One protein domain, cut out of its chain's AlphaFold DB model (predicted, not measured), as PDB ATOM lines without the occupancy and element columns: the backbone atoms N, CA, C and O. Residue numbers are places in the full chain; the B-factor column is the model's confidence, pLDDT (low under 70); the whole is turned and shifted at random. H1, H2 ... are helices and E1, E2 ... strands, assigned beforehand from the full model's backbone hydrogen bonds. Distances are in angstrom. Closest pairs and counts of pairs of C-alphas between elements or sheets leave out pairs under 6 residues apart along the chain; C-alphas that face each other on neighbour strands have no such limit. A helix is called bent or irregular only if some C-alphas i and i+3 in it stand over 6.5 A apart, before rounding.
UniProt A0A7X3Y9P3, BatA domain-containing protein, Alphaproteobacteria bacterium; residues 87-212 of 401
ATOM      1  N   ALA A  87     200.081 160.920 204.373       94.75
ATOM      2  CA  ALA A  87     200.515 161.139 205.747       94.75
ATOM      3  C   ALA A  87     200.676 162.635 205.999       94.75
ATOM      4  O   ALA A  87     201.226 163.352 205.162       94.75
ATOM      5  N   ARG A  88     200.242 163.102 207.166       96.19
ATOM      6  CA  ARG A  88     200.365 164.505 207.560       96.19
ATOM      7  C   ARG A  88     201.425 164.676 208.640       96.19
ATOM      8  O   ARG A  88     201.382 164.022 209.680       96.19
ATOM      9  N   VAL A  89     202.363 165.586 208.390       97.25
ATOM     10  CA  VAL A  89     203.327 166.091 209.371       97.25
ATOM     11  C   VAL A  89     202.907 167.496 209.762       97.25
ATOM     12  O   VAL A  89     202.749 168.370 208.909       97.25
ATOM     13  N   VAL A  90     202.756 167.729 211.060       97.50
ATOM     14  CA  VAL A  90     202.406 169.044 211.592       97.50
ATOM     15  C   VAL A  90     203.576 169.585 212.411       97.50
ATOM     16  O   VAL A  90     203.991 168.968 213.390       97.50
ATOM     17  N   LEU A  91     204.106 170.745 212.013       97.44
ATOM     18  CA  LEU A  91     205.060 171.524 212.803       97.44
ATOM     19  C   LEU A  91     204.303 172.556 213.627       97.44
ATOM     20  O   LEU A  91     203.568 173.364 213.058       97.44
ATOM     21  N   VAL A  92     204.522 172.580 214.938       96.19
ATOM     22  CA  VAL A  92     203.873 173.532 215.847       96.19
ATOM     23  C   VAL A  92     204.918 174.326 216.609       96.19
ATOM     24  O   VAL A  92     205.738 173.750 217.319       96.19
ATOM     25  N   ASP A  93     204.851 175.652 216.492       94.19
ATOM     26  CA  ASP A  93     205.586 176.550 217.379       94.19
ATOM     27  C   ASP A  93     204.995 176.453 218.794       94.19
ATOM     28  O   ASP A  93     203.826 176.776 219.021       94.19
ATOM     29  N   VAL A  94     205.790 175.968 219.741       94.19
ATOM     30  CA  VAL A  94     205.408 175.882 221.159       94.19
ATOM     31  C   VAL A  94     206.177 176.880 222.018       94.19
ATOM     32  O   VAL A  94     206.085 176.814 223.237       94.19
ATOM     33  N   SER A  95     206.913 177.818 221.414       90.06
ATOM     34  CA  SER A  95     207.729 178.788 222.147       90.06
ATOM     35  C   SER A  95     206.910 179.625 223.131       90.06
ATOM     36  O   SER A  95     205.714 179.867 222.945       90.06
ATOM     37  N   ALA A  96     207.571 180.153 224.166       85.06
ATOM     38  CA  ALA A  96     206.942 180.982 225.201       85.06
ATOM     39  C   ALA A  96     206.115 182.169 224.654       85.06
ATOM     40  O   ALA A  96     205.191 182.632 225.327       85.06
ATOM     41  N   ALA A  97     206.429 182.650 223.443       80.31
ATOM     42  CA  ALA A  97     205.706 183.725 222.765       80.31
ATOM     43  C   ALA A  97     204.263 183.348 222.389       80.31
ATOM     44  O   ALA A  97     203.394 184.215 222.379       80.31
ATOM     45  N   VAL A  98     204.004 182.070 222.100       87.56
ATOM     46  CA  VAL A  98     202.676 181.554 221.723       87.56
ATOM     47  C   VAL A  98     202.096 180.605 222.756       87.56
ATOM     48  O   VAL A  98     200.881 180.483 222.866       87.56
ATOM     49  N   ALA A  99     202.944 179.983 223.577       86.00
ATOM     50  CA  ALA A  99     202.519 179.002 224.562       86.00
ATOM     51  C   ALA A  99     201.507 179.553 225.566       86.00
ATOM     52  O   ALA A  99     200.759 178.762 226.119       86.00
ATOM     53  N   ARG A 100     201.463 180.869 225.810       85.12
ATOM     54  CA  ARG A 100     200.553 181.518 226.774       85.12
ATOM     55  C   ARG A 100     199.202 181.937 226.188       85.12
ATOM     56  O   ARG A 100     198.358 182.415 226.939       85.12
ATOM     57  N   ASP A 101     199.014 181.795 224.883       88.12
ATOM     58  CA  ASP A 101     197.783 182.179 224.200       88.12
ATOM     59  C   ASP A 101     196.821 180.981 224.131       88.12
ATOM     60  O   ASP A 101     197.068 180.002 223.426       88.12
ATOM     61  N   ASP A 102     195.714 181.043 224.873       89.12
ATOM     62  CA  ASP A 102     194.715 179.970 224.888       89.12
ATOM     63  C   ASP A 102     194.026 179.792 223.522       89.12
ATOM     64  O   ASP A 102     193.711 178.662 223.143       89.12
ATOM     65  N   ALA A 103     193.857 180.868 222.742       88.88
ATOM     66  CA  ALA A 103     193.269 180.788 221.404       88.88
ATOM     67  C   ALA A 103     194.215 180.091 220.413       88.88
ATOM     68  O   ALA A 103     193.767 179.350 219.534       88.88
ATOM     69  N   TRP A 104     195.530 180.283 220.574       90.12
ATOM     70  CA  TRP A 104     196.537 179.517 219.836       90.12
ATOM     71  C   TRP A 104     196.434 178.023 220.147       90.12
ATOM     72  O   TRP A 104     196.349 177.217 219.220       90.12
ATOM     73  N   ARG A 105     196.379 177.647 221.432       91.75
ATOM     74  CA  ARG A 105     196.290 176.236 221.846       91.75
ATOM     75  C   ARG A 105     195.036 175.552 221.303       91.75
ATOM     76  O   ARG A 105     195.140 174.458 220.753       91.75
ATOM     77  N   GLU A 106     193.877 176.209 221.399       91.19
ATOM     78  CA  GLU A 106     192.613 175.698 220.849       91.19
ATOM     79  C   GLU A 106     192.734 175.441 219.340       91.19
ATOM     80  O   GLU A 106     192.436 174.346 218.860       91.19
ATOM     81  N   ARG A 107     193.272 176.414 218.594       90.75
ATOM     82  CA  ARG A 107     193.445 176.308 217.143       90.75
ATOM     83  C   ARG A 107     194.424 175.206 216.736       90.75
ATOM     84  O   ARG A 107     194.184 174.514 215.749       90.75
ATOM     85  N   VAL A 108     195.525 175.043 217.471       93.50
ATOM     86  CA  VAL A 108     196.483 173.955 217.235       93.50
ATOM     87  C   VAL A 108     195.812 172.604 217.486       93.50
ATOM     88  O   VAL A 108     195.954 171.707 216.657       93.50
ATOM     89  N   GLY A 109     195.030 172.468 218.562       93.81
ATOM     90  CA  GLY A 109     194.289 171.242 218.872       93.81
ATOM     91  C   GLY A 109     193.359 170.790 217.739       93.81
ATOM     92  O   GLY A 109     193.315 169.604 217.416       93.81
ATOM     93  N   GLU A 110     192.682 171.729 217.068       92.62
ATOM     94  CA  GLU A 110     191.835 171.430 215.902       92.62
ATOM     95  C   GLU A 110     192.622 170.867 214.708       92.62
ATOM     96  O   GLU A 110     192.129 169.990 214.001       92.62
ATOM     97  N   VAL A 111     193.832 171.380 214.460       93.00
ATOM     98  CA  VAL A 111     194.651 171.003 213.293       93.00
ATOM     99  C   VAL A 111     195.433 169.714 213.536       93.00
ATOM    100  O   VAL A 111     195.640 168.929 212.612       93.00
ATOM    101  N   VAL A 112     195.850 169.482 214.781       94.81
ATOM    102  CA  VAL A 112     196.589 168.285 215.194       94.81
ATOM    103  C   VAL A 112     195.696 167.040 215.206       94.81
ATOM    104  O   VAL A 112     196.195 165.924 215.048       94.81
ATOM    105  N   ALA A 113     194.376 167.200 215.332       91.75
ATOM    106  CA  ALA A 113     193.436 166.089 215.266       91.75
ATOM    107  C   ALA A 113     193.541 165.342 213.918       91.75
ATOM    108  O   ALA A 113     193.128 165.837 212.870       91.75
ATOM    109  N   GLY A 114     194.076 164.117 213.955       87.75
ATOM    110  CA  GLY A 114     194.249 163.270 212.771       87.75
ATOM    111  C   GLY A 114     195.572 163.457 212.023       87.75
ATOM    112  O   GLY A 114     195.654 163.051 210.868       87.75
ATOM    113  N   THR A 115     196.589 164.062 212.646       94.81
ATOM    114  CA  THR A 115     197.963 164.039 212.117       94.81
ATOM    115  C   THR A 115     198.650 162.694 212.373       94.81
ATOM    116  O   THR A 115     198.410 162.063 213.404       94.81
ATOM    117  N   ASP A 116     199.534 162.272 211.468       95.00
ATOM    118  CA  ASP A 116     200.347 161.056 211.631       95.00
ATOM    119  C   ASP A 116     201.628 161.328 212.422       95.00
ATOM    120  O   ASP A 116     202.150 160.449 213.111       95.00
ATOM    121  N   SER A 117     202.145 162.555 212.321       95.94
ATOM    122  CA  SER A 117     203.304 163.000 213.084       95.94
ATOM    123  C   SER A 117     203.163 164.458 213.499       95.94
ATOM    124  O   SER A 117     202.677 165.304 212.742       95.94
ATOM    125  N   LEU A 118     203.575 164.742 214.728       97.00
ATOM    126  CA  LEU A 118     203.542 166.064 215.331       97.00
ATOM    127  C   LEU A 118     204.934 166.388 215.863       97.00
ATOM    128  O   LEU A 118     205.505 165.646 216.665       97.00
ATOM    129  N   ILE A 119     205.472 167.511 215.410       96.88
ATOM    130  CA  ILE A 119     206.773 168.013 215.833       96.88
ATOM    131  C   ILE A 119     206.536 169.382 216.457       96.88
ATOM    132  O   ILE A 119     206.215 170.359 215.774       96.88
ATOM    133  N   ALA A 120     206.689 169.445 217.772       95.62
ATOM    134  CA  ALA A 120     206.718 170.699 218.500       95.62
ATOM    135  C   ALA A 120     208.120 171.298 218.406       95.62
ATOM    136  O   ALA A 120     209.107 170.578 218.561       95.62
ATOM    137  N   TYR A 121     208.221 172.602 218.161       94.56
ATOM    138  CA  TYR A 121     209.496 173.304 218.184       94.56
ATOM    139  C   TYR A 121     209.413 174.590 219.009       94.56
ATOM    140  O   TYR A 121     208.519 175.417 218.847       94.56
ATOM    141  N   ALA A 122     210.383 174.725 219.904       90.00
ATOM    142  CA  ALA A 122     210.790 175.965 220.544       90.00
ATOM    143  C   ALA A 122     212.305 176.051 220.321       90.00
ATOM    144  O   ALA A 122     212.724 176.216 219.181       90.00
ATOM    145  N   ASP A 123     213.133 175.811 221.336       83.56
ATOM    146  CA  ASP A 123     214.598 175.806 221.182       83.56
ATOM    147  C   ASP A 123     215.105 174.642 220.304       83.56
ATOM    148  O   ASP A 123     215.861 174.833 219.352       83.56
ATOM    149  N   ALA A 124     214.607 173.430 220.566       88.12
ATOM    150  CA  ALA A 124     214.892 172.238 219.775       88.12
ATOM    151  C   ALA A 124     213.585 171.563 219.327       88.12
ATOM    152  O   ALA A 124     212.623 171.523 220.099       88.12
ATOM    153  N   PRO A 125     213.518 171.026 218.096       94.12
ATOM    154  CA  PRO A 125     212.361 170.269 217.648       94.12
ATOM    155  C   PRO A 125     212.288 168.931 218.389       94.12
ATOM    156  O   PRO A 125     213.273 168.201 218.495       94.12
ATOM    157  N   SER A 126     211.098 168.587 218.862       94.19
ATOM    158  CA  SER A 126     210.807 167.306 219.497       94.19
ATOM    159  C   SER A 126     209.556 166.697 218.886       94.19
ATOM    160  O   SER A 126     208.529 167.368 218.750       94.19
ATOM    161  N   ARG A 127     209.632 165.411 218.540       95.50
ATOM    162  CA  ARG A 127     208.449 164.626 218.198       95.50
ATOM    163  C   ARG A 127     207.621 164.423 219.460       95.50
ATOM    164  O   ARG A 127     208.152 163.977 220.476       95.50
ATOM    165  N   ILE A 128     206.334 164.719 219.376       94.94
ATOM    166  CA  ILE A 128     205.387 164.521 220.469       94.94
ATOM    167  C   ILE A 128     204.154 163.781 219.959       94.94
ATOM    168  O   ILE A 128     203.798 163.866 218.785       94.94
ATOM    169  N   GLU A 129     203.509 163.031 220.842       93.56
ATOM    170  CA  GLU A 129     202.177 162.496 220.575       93.56
ATOM    171  C   GLU A 129     201.134 163.613 220.730       93.56
ATOM    172  O   GLU A 129     201.381 164.628 221.388       93.56
ATOM    173  N   ALA A 130     199.971 163.458 220.093       89.94
ATOM    174  CA  ALA A 130     198.933 164.491 220.094       89.94
ATOM    175  C   ALA A 130     198.420 164.826 221.510       89.94
ATOM    176  O   ALA A 130     198.066 165.971 221.778       89.94
ATOM    177  N   ASP A 131     198.417 163.854 222.424       90.69
ATOM    178  CA  ASP A 131     198.071 164.018 223.842       90.69
ATOM    179  C   ASP A 131     199.184 164.693 224.668       90.69
ATOM    180  O   ASP A 131     198.914 165.276 225.719       90.69
ATOM    181  N   GLY A 132     200.427 164.677 224.181       92.38
ATOM    182  CA  GLY A 132     201.577 165.344 224.792       92.38
ATOM    183  C   GLY A 132     201.655 166.852 224.531       92.38
ATOM    184  O   GLY A 132     202.485 167.536 225.137       92.38
ATOM    185  N   LEU A 133     200.801 167.392 223.656       93.38
ATOM    186  CA  LEU A 133     200.844 168.792 223.229       93.38
ATOM    187  C   LEU A 133     200.613 169.781 224.386       93.38
ATOM    188  O   LEU A 133     201.349 170.761 224.509       93.38
ATOM    189  N   ASP A 134     199.659 169.502 225.275       92.94
ATOM    190  CA  ASP A 134     199.405 170.342 226.456       92.94
ATOM    191  C   ASP A 134     200.619 170.374 227.398       92.94
ATOM    192  O   ASP A 134     200.951 171.413 227.972       92.94
ATOM    193  N   GLY A 135     201.323 169.243 227.516       92.38
ATOM    194  CA  GLY A 135     202.563 169.137 228.280       92.38
ATOM    195  C   GLY A 135     203.687 169.988 227.688       92.38
ATOM    196  O   GLY A 135     204.381 170.681 228.433       92.38
ATOM    197  N   ALA A 136     203.826 169.993 226.357       90.94
ATOM    198  CA  ALA A 136     204.800 170.828 225.655       90.94
ATOM    199  C   ALA A 136     204.523 172.328 225.875       90.94
ATOM    200  O   ALA A 136     205.425 173.074 226.259       90.94
ATOM    201  N   PHE A 137     203.264 172.764 225.742       92.19
ATOM    202  CA  PHE A 137     202.886 174.153 226.023       92.19
ATOM    203  C   PHE A 137     203.085 174.547 227.490       92.19
ATOM    204  O   PHE A 137     203.496 175.676 227.777       92.19
ATOM    205  N   ALA A 138     202.795 173.648 228.434       91.12
ATOM    206  CA  ALA A 138     202.985 173.906 229.858       91.12
ATOM    207  C   ALA A 138     204.470 174.061 230.225       91.12
ATOM    208  O   ALA A 138     204.813 174.963 230.994       91.12
ATOM    209  N   ALA A 139     205.342 173.224 229.652       88.38
ATOM    210  CA  ALA A 139     206.786 173.295 229.865       88.38
ATOM    211  C   ALA A 139     207.360 174.644 229.399       88.38
ATOM    212  O   ALA A 139     208.059 175.317 230.159       88.38
ATOM    213  N   GLU A 140     206.985 175.087 228.198       87.38
ATOM    214  CA  GLU A 140     207.446 176.352 227.611       87.38
ATOM    215  C   GLU A 140     206.827 177.584 228.281       87.38
ATOM    216  O   GLU A 140     207.473 178.620 228.434       87.38
ATOM    217  N   SER A 141     205.586 177.482 228.770       84.56
ATOM    218  CA  SER A 141     204.947 178.577 229.514       84.56
ATOM    219  C   SER A 141     205.673 178.899 230.826       84.56
ATOM    220  O   SER A 141     205.691 180.066 231.239       84.56
ATOM    221  N   ALA A 142     206.247 177.877 231.476       83.69
ATOM    222  CA  ALA A 142     206.994 177.987 232.729       83.69
ATOM    223  C   ALA A 142     208.476 178.345 232.530       83.69
ATOM    224  O   ALA A 142     209.128 178.796 233.477       83.69
ATOM    225  N   ALA A 143     209.010 178.152 231.322       78.62
ATOM    226  CA  ALA A 143     210.378 178.506 230.987       78.62
ATOM    227  C   ALA A 143     210.582 180.040 231.002       78.62
ATOM    228  O   ALA A 143     209.649 180.811 230.734       78.62
ATOM    229  N   PRO A 144     211.798 180.526 231.325       77.00
ATOM    230  CA  PRO A 144     212.146 181.926 231.096       77.00
ATOM    231  C   PRO A 144     211.963 182.267 229.608       77.00
ATOM    232  O   PRO A 144     212.066 181.370 228.775       77.00
ATOM    233  N   PRO A 145     211.699 183.539 229.254       70.88
ATOM    234  CA  PRO A 145     211.532 183.944 227.863       70.88
ATOM    235  C   PRO A 145     212.785 183.575 227.061       70.88
ATOM    236  O   PRO A 145     213.825 184.227 227.164       70.88
ATOM    237  N   ALA A 146     212.678 182.485 226.310       66.69
ATOM    238  CA  ALA A 146     213.699 181.981 225.415       66.69
ATOM    239  C   ALA A 146     213.585 182.690 224.055       66.69
ATOM    240  O   ALA A 146     212.521 183.234 223.727       66.69
ATOM    241  N   PRO A 147     214.668 182.720 223.259       66.50
ATOM    242  CA  PRO A 147     214.571 183.127 221.865       66.50
ATOM    243  C   PRO A 147     213.494 182.311 221.139       66.50
ATOM    244  O   PRO A 147     213.203 181.166 221.481       66.50
ATOM    245  N   VAL A 148     212.879 182.941 220.141       75.12
ATOM    246  CA  VAL A 148     211.899 182.303 219.261       75.12
ATOM    247  C   VAL A 148     212.499 181.033 218.658       75.12
ATOM    248  O   VAL A 148     213.662 181.038 218.254       75.12
ATOM    249  N   GLY A 149     211.691 179.978 218.553       77.00
ATOM    250  CA  GLY A 149     212.152 178.725 217.982       77.00
ATOM    251  C   GLY A 149     212.621 178.832 216.535       77.00
ATOM    252  O   GLY A 149     212.029 179.548 215.722       77.00
ATOM    253  N   ASN A 150     213.696 178.111 216.208       88.69
ATOM    254  CA  ASN A 150     214.288 178.153 214.875       88.69
ATOM    255  C   ASN A 150     213.529 177.229 213.906       88.69
ATOM    256  O   ASN A 150     213.521 176.004 214.052       88.69
ATOM    257  N   LEU A 151     212.919 177.820 212.874       93.25
ATOM    258  CA  LEU A 151     212.136 177.096 211.876       93.25
ATOM    259  C   LEU A 151     213.002 176.148 211.037       93.25
ATOM    260  O   LEU A 151     212.500 175.136 210.548       93.25
ATOM    261  N   SER A 152     214.294 176.434 210.866       93.81
ATOM    262  CA  SER A 152     215.194 175.561 210.111       93.81
ATOM    263  C   SER A 152     215.382 174.209 210.797       93.81
ATOM    264  O   SER A 152     215.269 173.176 210.140       93.81
ATOM    265  N   ALA A 153     215.561 174.191 212.120       92.75
ATOM    266  CA  ALA A 153     215.665 172.957 212.891       92.75
ATOM    267  C   ALA A 153     214.368 172.135 212.793       92.75
ATOM    268  O   ALA A 153     214.413 170.931 212.542       92.75
ATOM    269  N   ALA A 154     213.210 172.793 212.894       95.50
ATOM    270  CA  ALA A 154     211.909 172.144 212.733       95.50
ATOM    271  C   ALA A 154     211.710 171.553 211.324       95.50
ATOM    272  O   ALA A 154     211.238 170.427 211.185       95.50
ATOM    273  N   LEU A 155     212.119 172.273 210.272       96.81
ATOM    274  CA  LEU A 155     212.083 171.773 208.895       96.81
ATOM    275  C   LEU A 155     213.035 170.592 208.680       96.81
ATOM    276  O   LEU A 155     212.670 169.643 207.991       96.81
ATOM    277  N   ALA A 156     214.232 170.622 209.269       95.50
ATOM    278  CA  ALA A 156     215.160 169.496 209.213       95.50
ATOM    279  C   ALA A 156     214.547 168.242 209.861       95.50
ATOM    280  O   ALA A 156     214.578 167.171 209.256       95.50
ATOM    281  N   ALA A 157     213.914 168.389 211.030       95.75
ATOM    282  CA  ALA A 157     213.190 167.303 211.688       95.75
ATOM    283  C   ALA A 157     212.017 166.784 210.834       95.75
ATOM    284  O   ALA A 157     211.848 165.573 210.701       95.75
ATOM    285  N   ALA A 158     211.253 167.671 210.183       96.75
ATOM    286  CA  ALA A 158     210.192 167.262 209.260       96.75
ATOM    287  C   ALA A 158     210.727 166.448 208.074       96.75
ATOM    288  O   ALA A 158     210.138 165.432 207.726       96.75
ATOM    289  N   ILE A 159     211.843 166.861 207.464       96.38
ATOM    290  CA  ILE A 159     212.468 166.138 206.340       96.38
ATOM    291  C   ILE A 159     212.931 164.738 206.771       96.38
ATOM    292  O   ILE A 159     212.811 163.786 206.006       96.38
ATOM    293  N   GLN A 160     213.442 164.589 207.994       94.69
ATOM    294  CA  GLN A 160     213.793 163.270 208.533       94.69
ATOM    295  C   GLN A 160     212.545 162.396 208.747       94.69
ATOM    296  O   GLN A 160     212.558 161.200 208.448       94.69
ATOM    297  N   GLU A 161     211.451 162.993 209.217       95.38
ATOM    298  CA  GLU A 161     210.178 162.296 209.411       95.38
ATOM    299  C   GLU A 161     209.515 161.900 208.077       95.38
ATOM    300  O   GLU A 161     208.928 160.823 207.983       95.38
ATOM    301  N   ASP A 162     209.666 162.709 207.024       95.12
ATOM    302  CA  ASP A 162     209.199 162.412 205.659       95.12
ATOM    303  C   ASP A 162     209.755 161.079 205.147       95.12
ATOM    304  O   ASP A 162     209.003 160.220 204.692       95.12
ATOM    305  N   GLU A 163     211.055 160.830 205.320       92.06
ATOM    306  CA  GLU A 163     211.678 159.552 204.944       92.06
ATOM    307  C   GLU A 163     211.107 158.360 205.731       92.06
ATOM    308  O   GLU A 163     211.005 157.243 205.216       92.06
ATOM    309  N   THR A 164     210.667 158.591 206.970       91.88
ATOM    310  CA  THR A 164     210.020 157.561 207.790       91.88
ATOM    311  C   THR A 164     208.593 157.288 207.306       91.88
ATOM    312  O   THR A 164     208.192 156.123 207.186       91.88
ATOM    313  N   LEU A 165     207.839 158.342 206.979       93.38
ATOM    314  CA  LEU A 165     206.441 158.275 206.550       93.38
ATOM    315  C   LEU A 165     206.266 157.810 205.103       93.38
ATOM    316  O   LEU A 165     205.315 157.076 204.835       93.38
ATOM    317  N   LYS A 166     207.206 158.104 204.197       89.50
ATOM    318  CA  LYS A 166     207.234 157.592 202.809       89.50
ATOM    319  C   LYS A 166     207.209 156.066 202.713       89.50
ATOM    320  O   LYS A 166     206.806 155.505 201.699       89.50
ATOM    321  N   ASN A 167     207.598 155.360 203.776       86.06
ATOM    322  CA  ASN A 167     207.479 153.900 203.831       86.06
ATOM    323  C   ASN A 167     206.026 153.411 204.006       86.06
ATOM    324  O   ASN A 167     205.759 152.219 203.833       86.06
ATOM    325  N   ARG A 168     205.098 154.299 204.387       85.81
ATOM    326  CA  ARG A 168     203.692 154.002 204.724       85.81
ATOM    327  C   ARG A 168     202.693 154.813 203.885       85.81
ATOM    328  O   ARG A 168     201.561 154.368 203.688       85.81
ATOM    329  N   ALA A 169     203.114 155.976 203.403       91.75
ATOM    330  CA  ALA A 169     202.316 156.937 202.658       91.75
ATOM    331  C   ALA A 169     202.915 157.204 201.273       91.75
ATOM    332  O   ALA A 169     204.134 157.257 201.120       91.75
ATOM    333  N   GLU A 170     202.056 157.369 200.268       89.38
ATOM    334  CA  GLU A 170     202.484 157.736 198.911       89.38
ATOM    335  C   GLU A 170     202.816 159.228 198.819       89.38
ATOM    336  O   GLU A 170     203.736 159.625 198.108       89.38
ATOM    337  N   THR A 171     202.089 160.053 199.575       93.25
ATOM    338  CA  THR A 171     202.325 161.495 199.674       93.25
ATOM    339  C   THR A 171     202.428 161.895 201.139       93.25
ATOM    340  O   THR A 171     201.625 161.458 201.958       93.25
ATOM    341  N   VAL A 172     203.397 162.745 201.469       96.25
ATOM    342  CA  VAL A 172     203.522 163.344 202.801       96.25
ATOM    343  C   VAL A 172     203.260 164.841 202.678       96.25
ATOM    344  O   VAL A 172     203.939 165.528 201.913       96.25
ATOM    345  N   SER A 173     202.260 165.352 203.393       96.81
ATOM    346  CA  SER A 173     201.969 166.785 203.468       96.81
ATOM    347  C   SER A 173     202.529 167.391 204.752       96.81
ATOM    348  O   SER A 173     202.516 166.770 205.813       96.81
ATOM    349  N   LEU A 174     203.050 168.614 204.645       97.75
ATOM    350  CA  LEU A 174     203.589 169.378 205.766       97.75
ATOM    351  C   LEU A 174     202.698 170.576 206.055       97.75
ATOM    352  O   LEU A 174     202.537 171.449 205.201       97.75
ATOM    353  N   THR A 175     202.190 170.666 207.278       97.31
ATOM    354  CA  THR A 175     201.494 171.852 207.775       97.31
ATOM    355  C   THR A 175     202.348 172.532 208.835       97.31
ATOM    356  O   THR A 175     202.694 171.928 209.846       97.31
ATOM    357  N   ILE A 176     202.687 173.802 208.624       96.44
ATOM    358  CA  ILE A 176     203.475 174.599 209.569       96.44
ATOM    359  C   ILE A 176     202.557 175.593 210.267       96.44
ATOM    360  O   ILE A 176     202.063 176.529 209.633       96.44
ATOM    361  N   LEU A 177     202.369 175.418 211.572       95.25
ATOM    362  CA  LEU A 177     201.707 176.376 212.442       95.25
ATOM    363  C   LEU A 177     202.778 177.210 213.138       95.25
ATOM    364  O   LEU A 177     203.549 176.712 213.959       95.25
ATOM    365  N   SER A 178     202.822 178.500 212.808       92.94
ATOM    366  CA  SER A 178     203.734 179.454 213.443       92.94
ATOM    367  C   SER A 178     203.191 180.883 213.374       92.94
ATOM    368  O   SER A 178     202.530 181.245 212.396       92.94
ATOM    369  N   PRO A 179     203.537 181.757 214.331       88.94
ATOM    370  CA  PRO A 179     203.403 183.205 214.169       88.94
ATOM    371  C   PRO A 179     204.302 183.785 213.060       88.94
ATOM    372  O   PRO A 179     204.043 184.897 212.575       88.94
ATOM    373  N   PHE A 180     205.324 183.033 212.629       88.75
ATOM    374  CA  PHE A 180     206.354 183.434 211.663       88.75
ATOM    375  C   PHE A 180     207.031 184.781 211.989       88.75
ATOM    376  O   PHE A 180     207.114 185.657 211.117       88.75
ATOM    377  N   PRO A 181     207.500 185.011 213.229       84.12
ATOM    378  CA  PRO A 181     208.336 186.168 213.528       84.12
ATOM    379  C   PRO A 181     209.627 186.089 212.710       84.12
ATOM    380  O   PRO A 181     210.154 185.011 212.467       84.12
ATOM    381  N   LEU A 182     210.187 187.234 212.318       74.88
ATOM    382  CA  LEU A 182     211.429 187.261 211.531       74.88
ATOM    383  C   LEU A 182     212.579 186.495 212.205       74.88
ATOM    384  O   LEU A 182     213.405 185.922 211.507       74.88
ATOM    385  N   ALA A 183     212.593 186.452 213.540       77.81
ATOM    386  CA  ALA A 183     213.596 185.747 214.330       77.81
ATOM    387  C   ALA A 183     213.554 184.213 214.195       77.81
ATOM    388  O   ALA A 183     214.561 183.580 214.485       77.81
ATOM    389  N   SER A 184     212.440 183.612 213.749       85.00
ATOM    390  CA  SER A 184     212.389 182.161 213.499       85.00
ATOM    391  C   SER A 184     213.034 181.763 212.170       85.00
ATOM    392  O   SER A 184     213.245 180.576 211.931       85.00
ATOM    393  N   PHE A 185     213.336 182.733 211.299       85.44
ATOM    394  CA  PHE A 185     213.975 182.495 210.011       85.44
ATOM    395  C   PHE A 185     215.476 182.735 210.104       85.44
ATOM    396  O   PHE A 185     215.935 183.812 210.482       85.44
ATOM    397  N   ASP A 186     216.238 181.761 209.634       83.19
ATOM    398  CA  ASP A 186     217.680 181.863 209.454       83.19
ATOM    399  C   ASP A 186     218.081 181.662 207.979       83.19
ATOM    400  O   ASP A 186     217.248 181.521 207.072       83.19
ATOM    401  N   ALA A 187     219.389 181.647 207.715       80.06
ATOM    402  CA  ALA A 187     219.921 181.428 206.371       80.06
ATOM    403  C   ALA A 187     219.598 180.030 205.796       80.06
ATOM    404  O   ALA A 187     219.518 179.873 204.573       80.06
ATOM    405  N   ALA A 188     219.409 179.022 206.654       83.44
ATOM    406  CA  ALA A 188     219.152 177.637 206.261       83.44
ATOM    407  C   ALA A 188     217.680 177.392 205.903       83.44
ATOM    408  O   ALA A 188     217.383 176.545 205.061       83.44
ATOM    409  N   THR A 189     216.764 178.164 206.485       88.12
ATOM    410  CA  THR A 189     215.311 177.972 206.380       88.12
ATOM    411  C   THR A 189     214.834 177.845 204.929       88.12
ATOM    412  O   THR A 189     214.128 176.901 204.584       88.12
ATOM    413  N   ASN A 190     215.271 178.742 204.035       84.81
ATOM    414  CA  ASN A 190     214.888 178.687 202.616       84.81
ATOM    415  C   ASN A 190     215.484 177.477 201.880       84.81
ATOM    416  O   ASN A 190     214.835 176.933 200.989       84.81
ATOM    417  N   ARG A 191     216.705 177.058 202.243       86.75
ATOM    418  CA  ARG A 191     217.355 175.879 201.651       86.75
ATOM    419  C   ARG A 191     216.616 174.608 202.062       86.75
ATOM    420  O   ARG A 191     216.260 173.823 201.195       86.75
ATOM    421  N   LEU A 192     216.330 174.447 203.354       92.06
ATOM    422  CA  LEU A 192     215.599 173.293 203.883       92.06
ATOM    423  C   LEU A 192     214.168 173.240 203.351       92.06
ATOM    424  O   LEU A 192     213.724 172.194 202.895       92.06
ATOM    425  N   ARG A 193     213.473 174.380 203.290       94.88
ATOM    426  CA  ARG A 193     212.150 174.455 202.660       94.88
ATOM    427  C   ARG A 193     212.169 173.960 201.211       94.88
ATOM    428  O   ARG A 193     211.236 173.285 200.800       94.88
ATOM    429  N   ALA A 194     213.207 174.291 200.439       90.75
ATOM    430  CA  ALA A 194     213.334 173.849 199.050       90.75
ATOM    431  C   ALA A 194     213.616 172.342 198.901       90.75
ATOM    432  O   ALA A 194     213.441 171.807 197.808       90.75
ATOM    433  N   LEU A 195     214.051 171.663 199.970       94.38
ATOM    434  CA  LEU A 195     214.226 170.207 199.983       94.38
ATOM    435  C   LEU A 195     212.907 169.457 200.201       94.38
ATOM    436  O   LEU A 195     212.831 168.281 199.848       94.38
ATOM    437  N   TRP A 196     211.875 170.108 200.748       96.06
ATOM    438  CA  TRP A 196     210.560 169.496 200.919       96.06
ATOM    439  C   TRP A 196     209.888 169.272 199.559       96.06
ATOM    440  O   TRP A 196     209.680 170.217 198.798       96.06
ATOM    441  N   GLN A 197     209.550 168.019 199.246       93.06
ATOM    442  CA  GLN A 197     208.995 167.637 197.939       93.06
ATOM    443  C   GLN A 197     207.463 167.552 197.929       93.06
ATOM    444  O   GLN A 197     206.858 167.604 196.858       93.06
ATOM    445  N   GLY A 198     206.840 167.402 199.101       93.75
ATOM    446  CA  GLY A 198     205.395 167.247 199.242       93.75
ATOM    447  C   GLY A 198     204.622 168.572 199.278       93.75
ATOM    448  O   GLY A 198     205.214 169.657 199.232       93.75
ATOM    449  N   PRO A 199     203.283 168.515 199.399       96.44
ATOM    450  CA  PRO A 199     202.471 169.689 199.693       96.44
ATOM    451  C   PRO A 199     202.949 170.364 200.982       96.44
ATOM    452  O   PRO A 199     203.260 169.691 201.966       96.44
ATOM    453  N   LEU A 200     203.013 171.693 200.969       96.50
ATOM    454  CA  LEU A 200     203.402 172.500 202.120       96.50
ATOM    455  C   LEU A 200     202.354 173.586 202.340       96.50
ATOM    456  O   LEU A 200     202.166 174.460 201.491       96.50
ATOM    457  N   GLU A 201     201.697 173.534 203.490       96.56
ATOM    458  CA  GLU A 201     200.730 174.522 203.945       96.56
ATOM    459  C   GLU A 201     201.296 175.281 205.145       96.56
ATOM    460  O   GLU A 201     201.857 174.702 206.073       96.56
ATOM    461  N   THR A 202     201.155 176.602 205.141       94.94
ATOM    462  CA  THR A 202     201.551 177.449 206.270       94.94
ATOM    463  C   THR A 202     200.314 178.089 206.868       94.94
ATOM    464  O   THR A 202     199.622 178.842 206.180       94.94
ATOM    465  N   MET A 203     200.070 177.853 208.152       93.06
ATOM    466  CA  MET A 203     199.002 178.502 208.896       93.06
ATOM    467  C   MET A 203     199.611 179.532 209.837       93.06
ATOM    468  O   MET A 203     200.240 179.201 210.842       93.06
ATOM    469  N   ARG A 204     199.436 180.807 209.486       89.50
ATOM    470  CA  ARG A 204     199.847 181.914 210.345       89.50
ATOM    471  C   ARG A 204     198.730 182.232 211.322       89.50
ATOM    472  O   ARG A 204     197.641 182.610 210.894       89.50
ATOM    473  N   VAL A 205     199.031 182.166 212.610       80.00
ATOM    474  CA  VAL A 205     198.175 182.732 213.654       80.00
ATOM    475  C   VAL A 205     198.946 183.893 214.275       80.00
ATOM    476  O   VAL A 205     200.112 183.720 214.631       80.00
ATOM    477  N   PRO A 206     198.377 185.106 214.308       74.69
ATOM    478  CA  PRO A 206     199.051 186.244 214.913       74.69
ATOM    479  C   PRO A 206     199.336 185.950 216.397       74.69
ATOM    480  O   PRO A 206     198.471 185.379 217.057       74.69
ATOM    481  N   PRO A 207     200.515 186.322 216.925       67.00
ATOM    482  CA  PRO A 207     200.774 186.192 218.354       67.00
ATOM    483  C   PRO A 207     199.793 187.071 219.143       67.00
ATOM    484  O   PRO A 207     199.441 188.163 218.675       67.00
ATOM    485  N   ALA A 208     199.396 186.627 220.340       63.22
ATOM    486  CA  ALA A 208     198.736 187.484 221.322       63.22
ATOM    487  C   ALA A 208     199.524 188.798 221.469       63.22
ATOM    488  O   ALA A 208     200.755 188.788 221.482       63.22
ATOM    489  N   GLU A 209     198.811 189.926 221.491       54.59
ATOM    490  CA  GLU A 209     199.359 191.266 221.255       54.59
ATOM    491  C   GLU A 209     200.749 191.529 221.887       54.59
ATOM    492  O   GLU A 209     200.949 191.301 223.082       54.59
ATOM    493  N   PRO A 210     201.698 192.126 221.133       50.75
ATOM    494  CA  PRO A 210     203.073 192.396 221.579       50.75
ATOM    495  C   PRO A 210     203.203 193.451 222.701       50.75
ATOM    496  O   PRO A 210     204.317 193.846 223.052       50.75
ATOM    497  N   ALA A 211     202.091 193.912 223.279       45.25
ATOM    498  CA  ALA A 211     202.049 194.991 224.264       45.25
ATOM    499  C   ALA A 211     202.843 194.681 225.549       45.25
ATOM    500  O   ALA A 211     203.405 195.593 226.145       45.25
ATOM    501  N   ALA A 212     202.968 193.409 225.939       45.50
ATOM    502  CA  ALA A 212     203.650 193.036 227.182       45.50
ATOM    503  C   ALA A 212     205.192 193.054 227.098       45.50
ATOM    504  O   ALA A 212     205.854 193.148 228.128       45.50
TER     505      ALA A 212
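AT A GLANCE: This is residues 87 to 212 of the 401 residues of the protein "BatA domain-containing protein" of Alphaproteobacteria bacterium (UniProt A0A7X3Y9P3). A strongly twisted sheet of five strands forms the core, with helices on both faces: H4 covers one face, while H2 and H3 cover the other. H5 sits beside H4 without being on the sheet, and the short H1 sits at an end of H3. The 126 printed residues include five named helices and five named strands, in the order E1 H1 H2 E2 E3 H3 H4 E4 H5 E5; the mixed sheet runs E3, E2, E1, E4, E5. The class is mixed, helices and strands, and the whole is compact, with a radius of gyration of the C-alphas of 13.8 A and spans of 44 by 33 by 20 A.

HOW THE PARTS SIT: E1, residues 87 to 93, is parallel to its neighbours E4, residues 171 to 178, and E2, residues 117 to 121; N 89 and O 173 are 2.8 A apart, and N 119 and O 90 are 2.9 A apart, both within hydrogen-bond range. E3, residues 125 to 128, forms a hairpin with E2, with N 126 and O 120 at 2.8 A. The other edge strand, E5, residues 200 to 204, is parallel to E4, with N 201 and O 174 at 2.8 A. H1, residues 96 to 99, is not on the sheet. H2, residues 102 to 112, is on it at a height of 10.1 A, over E4 and only just over E1, where 3 of its C-alphas fall. On the same face, H3, residues 130 to 142, runs along E2 at a height of 9.5 A. H3 touches H1 with residues 137 to 141 alone; the closest C-alphas, of Phe 137 and Ala 99, are 5.1 A apart. H4, residues 151 to 165, is on the opposite face, over E2 and E1 at a height of 7.4 A. H5, residues 189 to 195, touches H4 at a shallow tilt of 19 degrees, the same way; the closest C-alphas, of Thr 189 and Ser 152, are 4.4 A apart. E1, H1, H2, E2 and E4, H5, E5 are strand-helix-strand units, parallel neighbour strands joined through helices, each with a right-handed crossover. In H2 and H5 every O i to N i+4 pair is within hydrogen-bond range, against 7 of 9 in H3 and 9 of 11 in H4; H1 is too short for such a pair.

IN THESE COORDINATES: E1 begins at C-alpha 87, (200.515, 161.139, 205.747), and is 20.0 A long. H2 measures 15.3 A and H3 20.2 A; H3 is irregular, but only just, with C-alphas 131 and 134 at 7.0 A. H4 is 20.4 A and E4 22.7 A long. E5 ends at C-alpha 204, (199.847, 181.914, 210.345).

THE WHOLE: The C-alphas farthest apart, of Asn 167 and Ala 211, are 46.2 A apart. The printed part has no cut and no long link. Its mean pLDDT is 88.5; residues 146 to 147 and 207 to 212 are under 70.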